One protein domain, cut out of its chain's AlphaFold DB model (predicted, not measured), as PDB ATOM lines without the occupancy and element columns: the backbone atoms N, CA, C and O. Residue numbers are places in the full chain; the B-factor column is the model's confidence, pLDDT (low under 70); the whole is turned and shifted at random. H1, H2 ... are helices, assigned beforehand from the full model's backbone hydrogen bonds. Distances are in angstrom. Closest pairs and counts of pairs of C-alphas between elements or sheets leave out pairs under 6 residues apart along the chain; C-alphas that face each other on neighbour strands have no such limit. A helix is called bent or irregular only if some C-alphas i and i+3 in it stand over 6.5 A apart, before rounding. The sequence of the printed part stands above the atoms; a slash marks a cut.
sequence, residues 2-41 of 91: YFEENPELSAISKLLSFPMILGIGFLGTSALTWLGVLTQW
ATOM      1  N   TYR A   2     210.128 184.187 153.712       63.59
ATOM      2  CA  TYR A   2     209.864 182.912 152.992       63.59
ATOM      3  C   TYR A   2     208.600 182.880 152.100       63.59
ATOM      4  O   TYR A   2     208.632 182.346 150.994       63.59
ATOM      5  N   PHE A   3     207.475 183.447 152.559       63.56
ATOM      6  CA  PHE A   3     206.211 183.463 151.797       63.56
ATOM      7  C   PHE A   3     206.148 184.529 150.698       63.56
ATOM      8  O   PHE A   3     205.252 184.470 149.857       63.56
ATOM      9  N   GLU A   4     207.075 185.486 150.742       66.25
ATOM     10  CA  GLU A   4     207.184 186.599 149.796       66.25
ATOM     11  C   GLU A   4     208.024 186.196 148.579       66.25
ATOM     12  O   GLU A   4     207.738 186.629 147.470       66.25
ATOM     13  N   GLU A   5     208.995 185.295 148.772       66.62
ATOM     14  CA  GLU A   5     209.803 184.705 147.697       66.62
ATOM     15  C   GLU A   5     209.071 183.626 146.882       66.62
ATOM     16  O   GLU A   5     209.519 183.307 145.789       66.62
ATOM     17  N   ASN A   6     207.959 183.067 147.381       65.88
ATOM     18  CA  ASN A   6     207.233 181.967 146.724       65.88
ATOM     19  C   ASN A   6     205.717 182.269 146.616       65.88
ATOM     20  O   ASN A   6     204.892 181.695 147.352       65.88
ATOM     21  N   PRO A   7     205.317 183.231 145.764       68.81
ATOM     22  CA  PRO A   7     203.922 183.636 145.591       68.81
ATOM     23  C   PRO A   7     203.039 182.549 144.951       68.81
ATOM     24  O   PRO A   7     201.844 182.514 145.245       68.81
ATOM     25  N   GLU A   8     203.604 181.631 144.162       72.56
ATOM     26  CA  GLU A   8     202.902 180.547 143.451       72.56
ATOM     27  C   GLU A   8     202.456 179.357 144.325       72.56
ATOM     28  O   GLU A   8     201.713 178.485 143.868       72.56
ATOM     29  N   LEU A   9     202.873 179.303 145.593       68.44
ATOM     30  CA  LEU A   9     202.486 178.230 146.510       68.44
ATOM     31  C   LEU A   9     201.018 178.363 146.949       68.44
ATOM     32  O   LEU A   9     200.606 179.385 147.502       68.44
ATOM     33  N   SER A  10     200.243 177.287 146.768       77.94
ATOM     34  CA  SER A  10     198.875 177.158 147.287       77.94
ATOM     35  C   SER A  10     198.818 177.413 148.801       77.94
ATOM     36  O   SER A  10     199.728 177.049 149.543       77.94
ATOM     37  N   ALA A  11     197.727 178.006 149.295       75.81
ATOM     38  CA  ALA A  11     197.568 178.338 150.717       75.81
ATOM     39  C   ALA A  11     197.830 177.136 151.648       75.81
ATOM     40  O   ALA A  11     198.412 177.292 152.719       75.81
ATOM     41  N   ILE A  12     197.483 175.923 151.205       76.00
ATOM     42  CA  ILE A  12     197.693 174.680 151.960       76.00
ATOM     43  C   ILE A  12     199.188 174.357 152.125       76.00
ATOM     44  O   ILE A  12     199.606 173.965 153.212       76.00
ATOM     45  N   SER A  13     200.018 174.556 151.096       74.88
ATOM     46  CA  SER A  13     201.461 174.294 151.202       74.88
ATOM     47  C   SER A  13     202.183 175.359 152.027       74.88
ATOM     48  O   SER A  13     203.160 175.044 152.706       74.88
ATOM     49  N   LYS A  14     201.668 176.597 152.061       74.50
ATOM     50  CA  LYS A  14     202.152 177.634 152.986       74.50
ATOM     51  C   LYS A  14     201.834 177.284 154.442       74.50
ATOM     52  O   LYS A  14     202.712 177.393 155.299       74.50
ATOM     53  N   LEU A  15     200.622 176.794 154.712       79.00
ATOM     54  CA  LEU A  15     200.203 176.350 156.046       79.00
ATOM     55  C   LEU A  15     200.991 175.129 156.543       79.00
ATOM     56  O   LEU A  15     201.333 175.064 157.719       79.00
ATOM     57  N   LEU A  16     201.317 174.191 155.651       81.44
ATOM     58  CA  LEU A  16     202.118 173.001 155.969       81.44
ATOM     59  C   LEU A  16     203.634 173.236 155.874       81.44
ATOM     60  O   LEU A  16     204.413 172.286 155.945       81.44
ATOM     61  N   SER A  17     204.078 174.483 155.709       84.06
ATOM     62  CA  SER A  17     205.506 174.785 155.671       84.06
ATOM     63  C   SER A  17     206.158 174.528 157.034       84.06
ATOM     64  O   SER A  17     205.596 174.834 158.088       84.06
ATOM     65  N   PHE A  18     207.377 173.985 157.016       85.75
ATOM     66  CA  PHE A  18     208.163 173.701 158.221       85.75
ATOM     67  C   PHE A  18     208.239 174.879 159.221       85.75
ATOM     68  O   PHE A  18     207.959 174.654 160.400       85.75
ATOM     69  N   PRO A  19     208.532 176.134 158.809       84.94
ATOM     70  CA  PRO A  19     208.547 177.263 159.743       84.94
ATOM     71  C   PRO A  19     207.166 177.584 160.334       84.94
ATOM     72  O   PRO A  19     207.090 177.978 161.497       84.94
ATOM     73  N   MET A  20     206.076 177.390 159.582       87.62
ATOM     74  CA  MET A  20     204.716 177.598 160.093       87.62
ATOM     75  C   MET A  20     204.360 176.547 161.147       87.62
ATOM     76  O   MET A  20     203.872 176.898 162.217       87.62
ATOM     77  N   ILE A  21     204.656 175.272 160.877       90.19
ATOM     78  CA  ILE A  21     204.428 174.174 161.825       90.19
ATOM     79  C   ILE A  21     205.233 174.401 163.106       90.19
ATOM     80  O   ILE A  21     204.697 174.248 164.202       90.19
ATOM     81  N   LEU A  22     206.495 174.818 162.983       92.44
ATOM     82  CA  LEU A  22     207.338 175.129 164.134       92.44
ATOM     83  C   LEU A  22     206.781 176.311 164.941       92.44
ATOM     84  O   LEU A  22     206.708 176.234 166.167       92.44
ATOM     85  N   GLY A  23     206.335 177.374 164.266       90.00
ATOM     86  CA  GLY A  23     205.693 178.525 164.903       90.00
ATOM     87  C   GLY A  23     204.403 178.148 165.633       90.00
ATOM     88  O   GLY A  23     204.219 178.529 166.788       90.00
ATOM     89  N   ILE A  24     203.544 177.341 165.004       92.25
ATOM     90  CA  ILE A  24     202.321 176.807 165.625       92.25
ATOM     91  C   ILE A  24     202.670 175.932 166.831       92.25
ATOM     92  O   ILE A  24     202.021 176.057 167.866       92.25
ATOM     93  N   GLY A  25     203.703 175.093 166.732       94.56
ATOM     94  CA  GLY A  25     204.192 174.280 167.843       94.56
ATOM     95  C   GLY A  25     204.606 175.138 169.038       94.56
ATOM     96  O   GLY A  25     204.094 174.941 170.134       94.56
ATOM     97  N   PHE A  26     205.454 176.147 168.820       95.06
ATOM     98  CA  PHE A  26     205.886 177.073 169.874       95.06
ATOM     99  C   PHE A  26     204.729 177.870 170.484       95.06
ATOM    100  O   PHE A  26     204.651 177.991 171.706       95.06
ATOM    101  N   LEU A  27     203.814 178.389 169.658       92.81
ATOM    102  CA  LEU A  27     202.628 179.103 170.141       92.81
ATOM    103  C   LEU A  27     201.712 178.178 170.946       92.81
ATOM    104  O   LEU A  27     201.244 178.561 172.017       92.81
ATOM    105  N   GLY A  28     201.499 176.954 170.465       94.69
ATOM    106  CA  GLY A  28     200.728 175.927 171.156       94.69
ATOM    107  C   GLY A  28     201.341 175.575 172.506       94.69
ATOM    108  O   GLY A  28     200.648 175.620 173.519       94.69
ATOM    109  N   THR A  29     202.647 175.304 172.560       94.19
ATOM    110  CA  THR A  29     203.355 175.038 173.820       94.19
ATOM    111  C   THR A  29     203.290 176.236 174.762       94.19
ATOM    112  O   THR A  29     202.958 176.057 175.929       94.19
ATOM    113  N   SER A  30     203.509 177.459 174.269       90.94
ATOM    114  CA  SER A  30     203.374 178.684 175.068       90.94
ATOM    115  C   SER A  30     201.974 178.816 175.675       90.94
ATOM    116  O   SER A  30     201.843 179.146 176.854       90.94
ATOM    117  N   ALA A  31     200.928 178.547 174.892       91.00
ATOM    118  CA  ALA A  31     199.547 178.607 175.356       91.00
ATOM    119  C   ALA A  31     199.244 177.517 176.394       91.00
ATOM    120  O   ALA A  31     198.601 177.797 177.403       91.00
ATOM    121  N   LEU A  32     199.737 176.292 176.185       92.12
ATOM    122  CA  LEU A  32     199.580 175.188 177.135       92.12
ATOM    123  C   LEU A  32     200.300 175.463 178.456       92.12
ATOM    124  O   LEU A  32     199.725 175.241 179.520       92.12
ATOM    125  N   THR A  33     201.528 175.985 178.408       88.88
ATOM    126  CA  THR A  33     202.256 176.414 179.607       88.88
ATOM    127  C   THR A  33     201.479 177.498 180.347       88.88
ATOM    128  O   THR A  33     201.323 177.405 181.563       88.88
ATOM    129  N   TRP A  34     200.931 178.482 179.628       85.12
ATOM    130  CA  TRP A  34     200.118 179.538 180.229       85.12
ATOM    131  C   TRP A  34     198.843 178.996 180.886       85.12
ATOM    132  O   TRP A  34     198.553 179.316 182.036       85.12
ATOM    133  N   LEU A  35     198.119 178.107 180.203       86.81
ATOM    134  CA  LEU A  35     196.951 177.422 180.761       86.81
ATOM    135  C   LEU A  35     197.297 176.615 182.017       86.81
ATOM    136  O   LEU A  35     196.536 176.649 182.978       86.81
ATOM    137  N   GLY A  36     198.446 175.937 182.032       85.81
ATOM    138  CA  GLY A  36     198.937 175.206 183.201       85.81
ATOM    139  C   GLY A  36     199.252 176.099 184.408       85.81
ATOM    140  O   GLY A  36     199.123 175.658 185.549       85.81
ATOM    141  N   VAL A  37     199.645 177.354 184.175       82.00
ATOM    142  CA  VAL A  37     199.795 178.354 185.244       82.00
ATOM    143  C   VAL A  37     198.422 178.785 185.754       82.00
ATOM    144  O   VAL A  37     198.205 178.801 186.963       82.00
ATOM    145  N   LEU A  38     197.476 179.067 184.852       81.50
ATOM    146  CA  LEU A  38     196.121 179.503 185.215       81.50
ATOM    147  C   LEU A  38     195.304 178.437 185.958       81.50
ATOM    148  O   LEU A  38     194.376 178.785 186.679       81.50
ATOM    149  N   THR A  39     195.606 177.148 185.791       79.00
ATOM    150  CA  THR A  39     194.944 176.085 186.564       79.00
ATOM    151  C   THR A  39     195.480 175.944 187.984       79.00
ATOM    152  O   THR A  39     194.778 175.404 188.832       79.00
ATOM    153  N   GLN A  40     196.702 176.406 188.254       75.94
ATOM    154  CA  GLN A  40     197.310 176.333 189.587       75.94
ATOM    155  C   GLN A  40     197.207 177.647 190.365       75.94
ATOM    156  O   GLN A  40     197.257 177.633 191.591       75.94
ATOM    157  N   TRP A  41     197.115 178.777 189.665       75.06
ATOM    158  CA  TRP A  41     197.112 180.113 190.249       75.06
ATOM    159  C   TRP A  41     195.801 180.796 189.890       75.06
ATOM    160  O   TRP A  41     195.457 180.887 188.709       75.06
TER     161      TRP A  41
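What this domain is: This is residues 2 to 41 of the 91 residues of the protein "Polymyxin resistance protein PmrL sucrose-6 phosphate hydrolase" of Vibrio maritimus (UniProt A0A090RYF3). One long straight helix, H2, makes most of the length of a thin rod, and at its first end a tight link leads back to a one-turn helix, H1, and a curved stretch, residues 2 to 10, with no named element. H2 sticks out from this small end part, with residues 25 to 41 free. The printed part has 40 residues with two named helices, H1 then H2 along the chain, and no named strand; the class is all helix. The whole is extended, with a radius of gyration of the C-alphas of 14.8 A, and spans 47 by 15 by 11 A.

Where its parts are: H2 is residues 18 to 40, 33.3 A from first to last C-alpha. It begins at C-alpha 18 (208.163, 173.701, 158.221) and ends at C-alpha 40 (197.310, 176.333, 189.587). H1 is residues 11 to 15, 6.3 A from first to last C-alpha, with C-alpha 11 at (197.568, 178.338, 150.717). Neither helix is bent.

How they stand to each other: H2 and H1 are close but not clearly touching, with 2 pairs of C-alphas within 8 A. Their closest C-alphas are those of Ile 21 and Leu 15, 7.5 A apart, while the centres are 20.8 A apart. Residues 25 to 41, of which 25 to 40 belong to H2, stand free, and so do residues 7 to 13, of which 11 to 13 belong to H1. In H1 every O i to N i+4 pair is within hydrogen-bond range; in H2, 18 of 19 are.

The domain as a whole: The two C-alphas farthest apart are those of Glu 8 and Trp 41, 47.2 A. The printed part has no cut, and the link from H1 to H2 is tight, with 2 residues between them. The mean pLDDT of the printed part is 81.7; residues 2 to 7 and residue 9 of this model are under 70.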